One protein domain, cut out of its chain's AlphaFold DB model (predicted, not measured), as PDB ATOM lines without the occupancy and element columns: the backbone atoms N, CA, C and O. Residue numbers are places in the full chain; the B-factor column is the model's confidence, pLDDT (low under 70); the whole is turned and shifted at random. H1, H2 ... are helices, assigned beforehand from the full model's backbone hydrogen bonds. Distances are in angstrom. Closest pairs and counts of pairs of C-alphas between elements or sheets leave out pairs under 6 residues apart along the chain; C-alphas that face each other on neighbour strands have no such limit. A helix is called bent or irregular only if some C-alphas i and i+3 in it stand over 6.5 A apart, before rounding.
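What this domain is: This is residues 33 to 118 of the 118 residues of an uncharacterized protein of marine sediment metagenome (UniProt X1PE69). One long helix, H2, makes one side of the domain and H4 the opposite side, with the two short helices H1 and H3 between them, so that the contacts run round a ring from H1 to H2 to H3 to H4 and back to H1. The helices cross at large angles rather than lying side by side, and the long unnamed stretch of residues 40 to 58 loops out from H1 and returns to the beginning of H2. The printed part has 86 residues with four named helices in the order H1, H2, H3, H4 and no named strand; its class is all helix. It is compact, with a radius of gyration of the C-alphas of 12.6 A, and its rounded outline spans 36 by 30 by 24 A.

Where its parts are: H1 is residues 33 to 39, 9.8 A from first to last C-alpha, and begins with C-alpha 33 at (-5.739, -38.328, 42.023). H2 is residues 59 to 79, 30.2 A long, from C-alpha 59 at (-12.888, -38.709, 32.084) to C-alpha 79 at (10.241, -25.321, 46.175). H3 is residues 86 to 94, 11.7 A long. H4 is residues 103 to 116, 20.5 A long, and ends with C-alpha 116 at (-7.870, -45.755, 52.691). H4 is irregular, but only just: C-alphas 104 and 107 are 6.9 A apart.

How they stand to each other: H1 touches H2, about perpendicular at 76 degrees; the closest C-alphas are those of Val 33 and Tyr 67, 6.0 A apart, and H2 touches H1 with residues 63 to 70 alone. H1 also touches H4, at a steep tilt of 59 degrees, opposite ways, with the closest C-alphas, those of Ala 35 and Phe 113, 4.7 A apart. H2 touches H3 with residues 70 to 77 alone, at a steep tilt of 63 degrees, opposite ways; the closest C-alphas, those of Asn 73 and Met 90, are 6.2 A apart. H3 and H4 form a helical hairpin at a steep tilt of 40 degrees, opposite ways; the closest C-alphas are those of Ser 88 and Val 107, 5.8 A apart, and H4 touches H3 with residues 106 to 111 alone. H1 and H3 are apart, and so are H2 and H4. The helix packing is mostly crossed, with 0 of 4 touching pairs at a shallow tilt. Every O i to N i+4 pair is within hydrogen-bond range in H1 and H2; in H3 it is 4 of 5 and in H4 8 of 10.

The domain as a whole: The two C-alphas farthest apart are those of Lys 44 and Gly 81, at 36.3 A. The printed part has no cut, and residue 118 is the chain's last. The link from H1 to H2 is long, with 19 residues; those from H2 to H3 and from H3 to H4 are short, with 6 and 8 residues. The mean pLDDT of the printed part is 95.1, and residue 118 is the one printed residue under 70.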
ATOM      1  N   VAL A  33      -4.680 -38.584  43.010       98.00
ATOM      2  CA  VAL A  33      -5.739 -38.328  42.023       98.00
ATOM      3  C   VAL A  33      -6.991 -39.157  42.326       98.00
ATOM      4  O   VAL A  33      -8.095 -38.614  42.287       98.00
ATOM      5  N   ARG A  34      -6.847 -40.438  42.699       97.81
ATOM      6  CA  ARG A  34      -7.981 -41.278  43.140       97.81
ATOM      7  C   ARG A  34      -8.635 -40.743  44.415       97.81
ATOM      8  O   ARG A  34      -9.859 -40.682  44.485       97.81
ATOM      9  N   ALA A  35      -7.838 -40.304  45.386       97.94
ATOM     10  CA  ALA A  35      -8.358 -39.722  46.620       97.94
ATOM     11  C   ALA A  35      -9.162 -38.438  46.356       97.94
ATOM     12  O   ALA A  35     -10.242 -38.261  46.917       97.94
ATOM     13  N   ILE A  36      -8.680 -37.571  45.458       98.00
ATOM     14  CA  ILE A  36      -9.410 -36.367  45.032       98.00
ATOM     15  C   ILE A  36     -10.702 -36.747  44.303       98.00
ATOM     16  O   ILE A  36     -11.749 -36.174  44.592       98.00
ATOM     17  N   PHE A  37     -10.660 -37.735  43.404       97.94
ATOM     18  CA  PHE A  37     -11.854 -38.223  42.710       97.94
ATOM     19  C   PHE A  37     -12.954 -38.627  43.693       97.94
ATOM     20  O   PHE A  37     -14.092 -38.179  43.570       97.94
ATOM     21  N   GLN A  38     -12.607 -39.436  44.694       97.44
ATOM     22  CA  GLN A  38     -13.546 -39.900  45.713       97.44
ATOM     23  C   GLN A  38     -14.037 -38.746  46.602       97.44
ATOM     24  O   GLN A  38     -15.239 -38.635  46.844       97.44
ATOM     25  N   ALA A  39     -13.140 -37.849  47.026       97.00
ATOM     26  CA  ALA A  39     -13.473 -36.700  47.871       97.00
ATOM     27  C   ALA A  39     -14.458 -35.718  47.221       97.00
ATOM     28  O   ALA A  39     -15.279 -35.127  47.921       97.00
ATOM     29  N   GLU A  40     -14.385 -35.562  45.900       96.38
ATOM     30  CA  GLU A  40     -15.260 -34.682  45.112       96.38
ATOM     31  C   GLU A  40     -16.612 -35.335  44.761       96.38
ATOM     32  O   GLU A  40     -17.504 -34.667  44.241       96.38
ATOM     33  N   GLY A  41     -16.799 -36.625  45.071       95.50
ATOM     34  CA  GLY A  41     -18.046 -37.364  44.828       95.50
ATOM     35  C   GLY A  41     -18.000 -38.347  43.652       95.50
ATOM     36  O   GLY A  41     -19.035 -38.911  43.281       95.50
ATOM     37  N   GLY A  42     -16.824 -38.585  43.069       95.06
ATOM     38  CA  GLY A  42     -16.608 -39.525  41.970       95.06
ATOM     39  C   GLY A  42     -17.502 -39.235  40.763       95.06
ATOM     40  O   GLY A  42     -17.737 -38.083  40.409       95.06
ATOM     41  N   TYR A  43     -18.070 -40.281  40.162       96.44
ATOM     42  CA  TYR A  43     -18.982 -40.156  39.016       96.44
ATOM     43  C   TYR A  43     -20.317 -39.461  39.323       96.44
ATOM     44  O   TYR A  43     -21.075 -39.168  38.405       96.44
ATOM     45  N   LYS A  44     -20.626 -39.198  40.599       95.88
ATOM     46  CA  LYS A  44     -21.820 -38.435  40.997       95.88
ATOM     47  C   LYS A  44     -21.561 -36.927  41.014       95.88
ATOM     48  O   LYS A  44     -22.504 -36.154  41.166       95.88
ATOM     49  N   ALA A  45     -20.301 -36.508  40.904       93.56
ATOM     50  CA  ALA A  45     -19.929 -35.105  40.884       93.56
ATOM     51  C   ALA A  45     -20.370 -34.442  39.574       93.56
ATOM     52  O   ALA A  45     -20.228 -35.014  38.496       93.56
ATOM     53  N   THR A  46     -20.836 -33.194  39.653       93.12
ATOM     54  CA  THR A  46     -21.099 -32.372  38.458       93.12
ATOM     55  C   THR A  46     -19.814 -32.089  37.676       93.12
ATOM     56  O   THR A  46     -19.827 -32.064  36.451       93.12
ATOM     57  N   TYR A  47     -18.702 -31.895  38.394       94.69
ATOM     58  CA  TYR A  47     -17.373 -31.672  37.834       94.69
ATOM     59  C   TYR A  47     -16.424 -32.718  38.411       94.69
ATOM     60  O   TYR A  47     -16.170 -32.737  39.617       94.69
ATOM     61  N   LEU A  48     -15.899 -33.593  37.556       96.88
ATOM     62  CA  LEU A  48     -14.959 -34.630  37.958       96.88
ATOM     63  C   LEU A  48     -13.700 -33.981  38.529       96.88
ATOM     64  O   LEU A  48     -13.178 -33.006  37.984       96.88
ATOM     65  N   TYR A  49     -13.217 -34.534  39.642       97.12
ATOM     66  CA  TYR A  49     -12.061 -34.014  40.375       97.12
ATOM     67  C   TYR A  49     -12.197 -32.532  40.789       97.12
ATOM     68  O   TYR A  49     -11.186 -31.900  41.085       97.12
ATOM     69  N   GLY A  50     -13.401 -31.946  40.781       94.88
ATOM     70  CA  GLY A  50     -13.618 -30.532  41.106       94.88
ATOM     71  C   GLY A  50     -13.098 -29.537  40.055       94.88
ATOM     72  O   GLY A  50     -13.002 -28.341  40.339       94.88
ATOM     73  N   ILE A  51     -12.755 -29.989  38.841       95.81
ATOM     74  CA  ILE A  51     -12.166 -29.143  37.790       95.81
ATOM     75  C   ILE A  51     -13.251 -28.287  37.128       95.81
ATOM     76  O   ILE A  51     -14.078 -28.788  36.374       95.81
ATOM     77  N   LYS A  52     -13.218 -26.978  37.399       92.62
ATOM     78  CA  LYS A  52     -14.147 -25.981  36.825       92.62
ATOM     79  C   LYS A  52     -13.482 -24.978  35.884       92.62
ATOM     80  O   LYS A  52     -14.165 -24.205  35.230       92.62
ATOM     81  N   SER A  53     -12.152 -24.928  35.886       91.12
ATOM     82  CA  SER A  53     -11.372 -23.886  35.207       91.12
ATOM     83  C   SER A  53     -10.951 -24.251  33.786       91.12
ATOM     84  O   SER A  53     -10.427 -23.397  33.079       91.12
ATOM     85  N   VAL A  54     -11.080 -25.522  33.407       93.44
ATOM     86  CA  VAL A  54     -10.660 -26.049  32.107       93.44
ATOM     87  C   VAL A  54     -11.730 -27.020  31.642       93.44
ATOM     88  O   VAL A  54     -12.082 -27.937  32.387       93.44
ATOM     89  N   ASP A  55     -12.217 -26.819  30.425       95.06
ATOM     90  CA  ASP A  55     -13.178 -27.723  29.808       95.06
ATOM     91  C   ASP A  55     -12.517 -29.061  29.462       95.06
ATOM     92  O   ASP A  55     -11.365 -29.125  29.028       95.06
ATOM     93  N   TYR A  56     -13.268 -30.141  29.646       96.62
ATOM     94  CA  TYR A  56     -12.891 -31.487  29.239       96.62
ATOM     95  C   TYR A  56     -14.136 -32.223  28.747       96.62
ATOM     96  O   TYR A  56     -15.252 -31.950  29.192       96.62
ATOM     97  N   LYS A  57     -13.953 -33.168  27.828       94.62
ATOM     98  CA  LYS A  57     -15.042 -33.960  27.249       94.62
ATOM     99  C   LYS A  57     -15.090 -35.366  27.830       94.62
ATOM    100  O   LYS A  57     -16.168 -35.946  27.955       94.62
ATOM    101  N   TYR A  58     -13.932 -35.912  28.188       95.88
ATOM    102  CA  TYR A  58     -13.794 -37.292  28.636       95.88
ATOM    103  C   TYR A  58     -13.144 -37.386  30.020       95.88
ATOM    104  O   TYR A  58     -12.356 -36.535  30.429       95.88
ATOM    105  N   GLU A  59     -13.431 -38.474  30.739       95.62
ATOM    106  CA  GLU A  59     -12.888 -38.709  32.084       95.62
ATOM    107  C   GLU A  59     -11.352 -38.706  32.109       95.62
ATOM    108  O   GLU A  59     -10.744 -38.117  33.003       95.62
ATOM    109  N   HIS A  60     -10.711 -39.339  31.121       96.81
ATOM    110  CA  HIS A  60      -9.252 -39.443  31.070       96.81
ATOM    111  C   HIS A  60      -8.572 -38.069  30.944       96.81
ATOM    112  O   HIS A  60      -7.491 -37.871  31.496       96.81
ATOM    113  N   GLU A  61      -9.223 -37.103  30.288       97.88
ATOM    114  CA  GLU A  61      -8.748 -35.720  30.195       97.88
ATOM    115  C   GLU A  61      -8.823 -35.038  31.565       97.88
ATOM    116  O   GLU A  61      -7.824 -34.491  32.036       97.88
ATOM    117  N   ALA A  62      -9.963 -35.146  32.262       97.75
ATOM    118  CA  ALA A  62     -10.127 -34.614  33.618       97.75
ATOM    119  C   ALA A  62      -9.111 -35.224  34.597       97.75
ATOM    120  O   ALA A  62      -8.460 -34.510  35.366       97.75
ATOM    121  N   ARG A  63      -8.902 -36.543  34.518       98.19
ATOM    122  CA  ARG A  63      -7.890 -37.256  35.304       98.19
ATOM    123  C   ARG A  63      -6.491 -36.712  35.029       98.19
ATOM    124  O   ARG A  63      -5.741 -36.452  35.969       98.19
ATOM    125  N   GLN A  64      -6.136 -36.513  33.759       98.25
ATOM    126  CA  GLN A  64      -4.828 -35.989  33.370       98.25
ATOM    127  C   GLN A  64      -4.618 -34.548  33.857       98.25
ATOM    128  O   GLN A  64      -3.522 -34.199  34.309       98.25
ATOM    129  N   ILE A  65      -5.659 -33.714  33.818       98.06
ATOM    130  CA  ILE A  65      -5.634 -32.349  34.361       98.06
ATOM    131  C   ILE A  65      -5.422 -32.381  35.882       98.06
ATOM    132  O   ILE A  65      -4.568 -31.648  36.399       98.06
ATOM    133  N   CYS A  66      -6.134 -33.256  36.599       98.25
ATOM    134  CA  CYS A  66      -5.963 -33.432  38.040       98.25
ATOM    135  C   CYS A  66      -4.535 -33.896  38.374       98.25
ATOM    136  O   CYS A  66      -3.853 -33.267  39.183       98.25
ATOM    137  N   TYR A  67      -4.029 -34.909  37.668       98.38
ATOM    138  CA  TYR A  67      -2.661 -35.413  37.817       98.38
ATOM    139  C   TYR A  67      -1.614 -34.310  37.622       98.38
ATOM    140  O   TYR A  67      -0.722 -34.115  38.450       98.38
ATOM    141  N   ASN A  68      -1.743 -33.529  36.547       97.94
ATOM    142  CA  ASN A  68      -0.847 -32.408  36.278       97.94
ATOM    143  C   ASN A  68      -0.913 -31.354  37.394       97.94
ATOM    144  O   ASN A  68       0.121 -30.803  37.781       97.94
ATOM    145  N   SER A  69      -2.104 -31.102  37.940       97.50
ATOM    146  CA  SER A  69      -2.314 -30.181  39.061       97.50
ATOM    147  C   SER A  69      -1.647 -30.673  40.345       97.50
ATOM    148  O   SER A  69      -0.964 -29.881  41.000       97.50
ATOM    149  N   VAL A  70      -1.768 -31.965  40.670       97.81
ATOM    150  CA  VAL A  70      -1.077 -32.607  41.802       97.81
ATOM    151  C   VAL A  70       0.436 -32.475  41.635       97.81
ATOM    152  O   VAL A  70       1.098 -31.884  42.487       97.81
ATOM    153  N   ARG A  71       0.988 -32.926  40.501       97.56
ATOM    154  CA  ARG A  71       2.431 -32.871  40.210       97.56
ATOM    155  C   ARG A  71       2.984 -31.450  40.311       97.56
ATOM    156  O   ARG A  71       4.039 -31.215  40.901       97.56
ATOM    157  N   ASN A  72       2.284 -30.479  39.726       96.94
ATOM    158  CA  ASN A  72       2.722 -29.087  39.730       96.94
ATOM    159  C   ASN A  72       2.635 -28.463  41.131       96.94
ATOM    160  O   ASN A  72       3.525 -27.697  41.502       96.94
ATOM    161  N   ASN A  73       1.615 -28.800  41.928       97.00
ATOM    162  CA  ASN A  73       1.547 -28.378  43.328       97.00
ATOM    163  C   ASN A  73       2.632 -29.040  44.174       97.00
ATOM    164  O   ASN A  73       3.233 -28.355  44.994       97.00
ATOM    165  N   HIS A  74       2.952 -30.315  43.938       96.75
ATOM    166  CA  HIS A  74       4.017 -31.009  44.661       96.75
ATOM    167  C   HIS A  74       5.378 -30.343  44.423       96.75
ATOM    168  O   HIS A  74       6.094 -30.016  45.367       96.75
ATOM    169  N   ARG A  75       5.688 -29.993  43.169       96.19
ATOM    170  CA  ARG A  75       6.887 -29.204  42.832       96.19
ATOM    171  C   ARG A  75       6.916 -27.845  43.536       96.19
ATOM    172  O   ARG A  75       7.962 -27.431  44.029       96.19
ATOM    173  N   ARG A  76       5.776 -27.145  43.601       96.94
ATOM    174  CA  ARG A  76       5.659 -25.858  44.316       96.94
ATOM    175  C   ARG A  76       5.855 -26.023  45.821       96.94
ATOM    176  O   ARG A  76       6.495 -25.175  46.430       96.94
ATOM    177  N   TRP A  77       5.333 -27.100  46.396       97.00
ATOM    178  CA  TRP A  77       5.470 -27.435  47.809       97.00
ATOM    179  C   TRP A  77       6.928 -27.694  48.191       97.00
ATOM    180  O   TRP A  77       7.424 -27.090  49.141       97.00
ATOM    181  N   ILE A  78       7.640 -28.500  47.395       95.38
ATOM    182  CA  ILE A  78       9.081 -28.734  47.560       95.38
ATOM    183  C   ILE A  78       9.847 -27.412  47.444       95.38
ATOM    184  O   ILE A  78      10.631 -27.081  48.329       95.38
ATOM    185  N   LYS A  79       9.582 -26.620  46.393       95.88
ATOM    186  CA  LYS A  79      10.241 -25.321  46.175       95.88
ATOM    187  C   LYS A  79      10.011 -24.335  47.327       95.88
ATOM    188  O   LYS A  79      10.884 -23.526  47.611       95.88
ATOM    189  N   ALA A  80       8.852 -24.396  47.979       95.56
ATOM    190  CA  ALA A  80       8.513 -23.560  49.127       95.56
ATOM    191  C   ALA A  80       9.113 -24.058  50.457       95.56
ATOM    192  O   ALA A  80       8.817 -23.476  51.496       95.56
ATOM    193  N   GLY A  81       9.911 -25.133  50.454       95.44
ATOM    194  CA  GLY A  81      10.489 -25.699  51.674       95.44
ATOM    195  C   GLY A  81       9.498 -26.514  52.507       95.44
ATOM    196  O   GLY A  81       9.677 -26.630  53.712       95.44
ATOM    197  N   LYS A  82       8.454 -27.075  51.879       94.12
ATOM    198  CA  LYS A  82       7.443 -27.933  52.524       94.12
ATOM    199  C   LYS A  82       6.777 -27.280  53.757       94.12
ATOM    200  O   LYS A  82       6.817 -27.839  54.848       94.12
ATOM    201  N   PRO A  83       6.118 -26.114  53.608       95.38
ATOM    202  CA  PRO A  83       5.673 -25.285  54.741       95.38
ATOM    203  C   PRO A  83       4.569 -25.899  55.627       95.38
ATOM    204  O   PRO A  83       4.278 -25.373  56.695       95.38
ATOM    205  N   LYS A  84       3.905 -26.961  55.162       95.50
ATOM    206  CA  LYS A  84       2.881 -27.757  55.867       95.50
ATOM    207  C   LYS A  84       2.771 -29.125  55.185       95.50
ATOM    208  O   LYS A  84       3.508 -29.359  54.231       95.50
ATOM    209  N   ASP A  85       1.872 -30.015  55.600       95.38
ATOM    210  CA  ASP A  85       1.647 -31.262  54.856       95.38
ATOM    211  C   ASP A  85       1.155 -30.987  53.418       95.38
ATOM    212  O   ASP A  85       0.545 -29.951  53.127       95.38
ATOM    213  N   PHE A  86       1.450 -31.901  52.493       96.25
ATOM    214  CA  PHE A  86       1.173 -31.675  51.075       96.25
ATOM    215  C   PHE A  86      -0.324 -31.512  50.767       96.25
ATOM    216  O   PHE A  86      -0.677 -30.659  49.950       96.25
ATOM    217  N   ILE A  87      -1.203 -32.279  51.420       96.88
ATOM    218  CA  ILE A  87      -2.650 -32.238  51.163       96.88
ATOM    219  C   ILE A  87      -3.215 -30.886  51.602       96.88
ATOM    220  O   ILE A  87      -3.945 -30.259  50.836       96.88
ATOM    221  N   SER A  88      -2.825 -30.384  52.776       96.81
ATOM    222  CA  SER A  88      -3.194 -29.038  53.226       96.81
ATOM    223  C   SER A  88      -2.639 -27.957  52.300       96.81
ATOM    224  O   SER A  88      -3.363 -27.035  51.929       96.81
ATOM    225  N   PHE A  89      -1.373 -28.071  51.873       96.81
ATOM    226  CA  PHE A  89      -0.769 -27.112  50.938       96.81
ATOM    227  C   PHE A  89      -1.504 -27.070  49.594       96.81
ATOM    228  O   PHE A  89      -1.707 -25.998  49.022       96.81
ATOM    229  N   MET A  90      -1.888 -28.236  49.074       96.19
ATOM    230  CA  MET A  90      -2.662 -28.339  47.845       96.19
ATOM    231  C   MET A  90      -4.085 -27.809  48.045       96.19
ATOM    232  O   MET A  90      -4.561 -27.060  47.194       96.19
ATOM    233  N   GLY A  91      -4.735 -28.137  49.165       96.56
ATOM    234  CA  GLY A  91      -6.095 -27.709  49.499       96.56
ATOM    235  C   GLY A  91      -6.262 -26.191  49.502       96.56
ATOM    236  O   GLY A  91      -7.226 -25.693  48.928       96.56
ATOM    237  N   ASP A  92      -5.275 -25.448  50.009       95.25
ATOM    238  CA  ASP A  92      -5.277 -23.976  49.984       95.25
ATOM    239  C   ASP A  92      -5.390 -23.382  48.567       95.25
ATOM    240  O   ASP A  92      -5.866 -22.261  48.405       95.25
ATOM    241  N   ARG A  93      -4.935 -24.104  47.531       92.88
ATOM    242  CA  ARG A  93      -5.034 -23.676  46.123       92.88
ATOM    243  C   ARG A  93      -6.171 -24.338  45.369       92.88
ATOM    244  O   ARG A  93      -6.793 -23.690  44.537       92.88
ATOM    245  N   TYR A  94      -6.373 -25.626  45.603       95.06
ATOM    246  CA  TYR A  94      -7.295 -26.449  44.833       95.06
ATOM    247  C   TYR A  94      -8.740 -26.239  45.292       95.06
ATOM    248  O   TYR A  94      -9.638 -26.113  44.468       95.06
ATOM    249  N   CYS A  95      -8.951 -26.144  46.606       95.25
ATOM    250  CA  CYS A  95     -10.262 -25.961  47.218       95.25
ATOM    251  C   CYS A  95     -10.158 -25.008  48.429       95.25
ATOM    252  O   CYS A  95     -10.320 -25.428  49.577       95.25
ATOM    253  N   PRO A  96      -9.846 -23.717  48.201       94.12
ATOM    254  CA  PRO A  96      -9.601 -22.759  49.275       94.12
ATOM    255  C   PRO A  96     -10.824 -22.592  50.196       94.12
ATOM    256  O   PRO A  96     -11.934 -22.343  49.703       94.12
ATOM    257  N   PRO A  97     -10.652 -22.649  51.532       91.62
ATOM    258  CA  PRO A  97     -11.744 -22.494  52.497       91.62
ATOM    259  C   PRO A  97     -12.357 -21.088  52.501       91.62
ATOM    260  O   PRO A  97     -13.505 -20.920  52.906       91.62
ATOM    261  N   THR A  98     -11.618 -20.085  52.021       92.94
ATOM    262  CA  THR A  98     -12.067 -18.689  51.917       92.94
ATOM    263  C   THR A  98     -13.111 -18.467  50.823       92.94
ATOM    264  O   THR A  98     -13.842 -17.485  50.887       92.94
ATOM    265  N   ILE A  99     -13.206 -19.368  49.837       92.75
ATOM    266  CA  ILE A  99     -14.145 -19.236  48.714       92.75
ATOM    267  C   ILE A  99     -15.518 -19.824  49.051       92.75
ATOM    268  O   ILE A  99     -16.540 -19.282  48.637       92.75
ATOM    269  N   HIS A 100     -15.573 -20.925  49.805       91.69
ATOM    270  CA  HIS A 100     -16.843 -21.541  50.183       91.69
ATOM    271  C   HIS A 100     -16.742 -22.311  51.505       91.69
ATOM    272  O   HIS A 100     -15.811 -23.084  51.724       91.69
ATOM    273  N   LYS A 101     -17.756 -22.178  52.374       91.50
ATOM    274  CA  LYS A 101     -17.749 -22.742  53.740       91.50
ATOM    275  C   LYS A 101     -17.549 -24.259  53.809       91.50
ATOM    276  O   LYS A 101     -17.075 -24.758  54.826       91.50
ATOM    277  N   LEU A 102     -17.953 -24.994  52.770       92.38
ATOM    278  CA  LEU A 102     -17.812 -26.455  52.718       92.38
ATOM    279  C   LEU A 102     -16.405 -26.900  52.301       92.38
ATOM    280  O   LEU A 102     -16.022 -28.024  52.612       92.38
ATOM    281  N   ASN A 103     -15.609 -26.016  51.690       94.12
ATOM    282  CA  ASN A 103     -14.255 -26.334  51.235       94.12
ATOM    283  C   ASN A 103     -13.315 -26.663  52.403       94.12
ATOM    284  O   ASN A 103     -12.363 -27.418  52.238       94.12
ATOM    285  N   LYS A 104     -13.630 -26.201  53.622       94.06
ATOM    286  CA  LYS A 104     -12.910 -26.595  54.846       94.06
ATOM    287  C   LYS A 104     -12.869 -28.115  55.071       94.06
ATOM    288  O   LYS A 104     -11.985 -28.604  55.763       94.06
ATOM    289  N   ASN A 105     -13.819 -28.860  54.500       96.12
ATOM    290  CA  ASN A 105     -13.877 -30.317  54.614       96.12
ATOM    291  C   ASN A 105     -12.986 -31.029  53.586       96.12
ATOM    292  O   ASN A 105     -12.732 -32.220  53.737       96.12
ATOM    293  N   TRP A 106     -12.505 -30.325  52.557       97.31
ATOM    294  CA  TRP A 106     -11.775 -30.925  51.440       97.31
ATOM    295  C   TRP A 106     -10.514 -31.653  51.904       97.31
ATOM    296  O   TRP A 106     -10.348 -32.835  51.620       97.31
ATOM    297  N   VAL A 107      -9.680 -30.990  52.716       97.44
ATOM    298  CA  VAL A 107      -8.441 -31.580  53.255       97.44
ATOM    299  C   VAL A 107      -8.746 -32.843  54.061       97.44
ATOM    300  O   VAL A 107      -8.081 -33.863  53.879       97.44
ATOM    301  N   LYS A 108      -9.789 -32.813  54.901       97.12
ATOM    302  CA  LYS A 108     -10.223 -33.972  55.694       97.12
ATOM    303  C   LYS A 108     -10.634 -35.142  54.794       97.12
ATOM    304  O   LYS A 108     -10.189 -36.262  55.026       97.12
ATOM    305  N   ASN A 109     -11.452 -34.880  53.777       97.62
ATOM    306  CA  ASN A 109     -11.972 -35.909  52.878       97.62
ATOM    307  C   ASN A 109     -10.864 -36.520  52.014       97.62
ATOM    308  O   ASN A 109     -10.746 -37.738  51.945       97.62
ATOM    309  N   VAL A 110     -10.004 -35.693  51.411       97.56
ATOM    310  CA  VAL A 110      -8.878 -36.183  50.603       97.56
ATOM    311  C   VAL A 110      -7.903 -36.979  51.462       97.56
ATOM    312  O   VAL A 110      -7.460 -38.043  51.048       97.56
ATOM    313  N   THR A 111      -7.618 -36.527  52.688       97.00
ATOM    314  CA  THR A 111      -6.757 -37.274  53.618       97.00
ATOM    315  C   THR A 111      -7.348 -38.636  53.976       97.00
ATOM    316  O   THR A 111      -6.607 -39.614  54.046       97.00
ATOM    317  N   TYR A 112      -8.664 -38.710  54.200       97.06
ATOM    318  CA  TYR A 112      -9.358 -39.971  54.471       97.06
ATOM    319  C   TYR A 112      -9.168 -40.960  53.314       97.06
ATOM    320  O   TYR A 112      -8.601 -42.031  53.520       97.06
ATOM    321  N   PHE A 113      -9.519 -40.562  52.087       96.94
ATOM    322  CA  PHE A 113      -9.399 -41.436  50.919       96.94
ATOM    323  C   PHE A 113      -7.943 -41.743  50.548       96.94
ATOM    324  O   PHE A 113      -7.635 -42.828  50.066       96.94
ATOM    325  N   TYR A 114      -7.005 -40.826  50.792       95.38
ATOM    326  CA  TYR A 114      -5.586 -41.097  50.560       95.38
ATOM    327  C   TYR A 114      -5.062 -42.185  51.506       95.38
ATOM    328  O   TYR A 114      -4.283 -43.034  51.088       95.38
ATOM    329  N   LYS A 115      -5.506 -42.208  52.764       93.06
ATOM    330  CA  LYS A 115      -5.126 -43.264  53.714       93.06
ATOM    331  C   LYS A 115      -5.826 -44.588  53.426       93.06
ATOM    332  O   LYS A 115      -5.189 -45.620  53.529       93.06
ATOM    333  N   GLU A 116      -7.099 -44.553  53.041       86.88
ATOM    334  CA  GLU A 116      -7.870 -45.755  52.691       86.88
ATOM    335  C   GLU A 116      -7.312 -46.472  51.453       86.88
ATOM    336  O   GLU A 116      -7.330 -47.693  51.388       86.88
ATOM    337  N   ASN A 117      -6.750 -45.727  50.498       75.62
ATOM    338  CA  ASN A 117      -6.076 -46.286  49.324       75.62
ATOM    339  C   ASN A 117      -4.606 -46.719  49.609       75.62
ATOM    340  O   ASN A 117      -3.786 -46.688  48.687       75.62
ATOM    341  N   GLN A 118      -4.203 -46.982  50.869       56.19
ATOM    342  CA  GLN A 118      -2.917 -47.634  51.234       56.19
ATOM    343  C   GLN A 118      -3.046 -49.151  51.150       56.19
ATOM    344  O   GLN A 118      -2.076 -49.747  50.637       56.19
TER     345      GLN A 118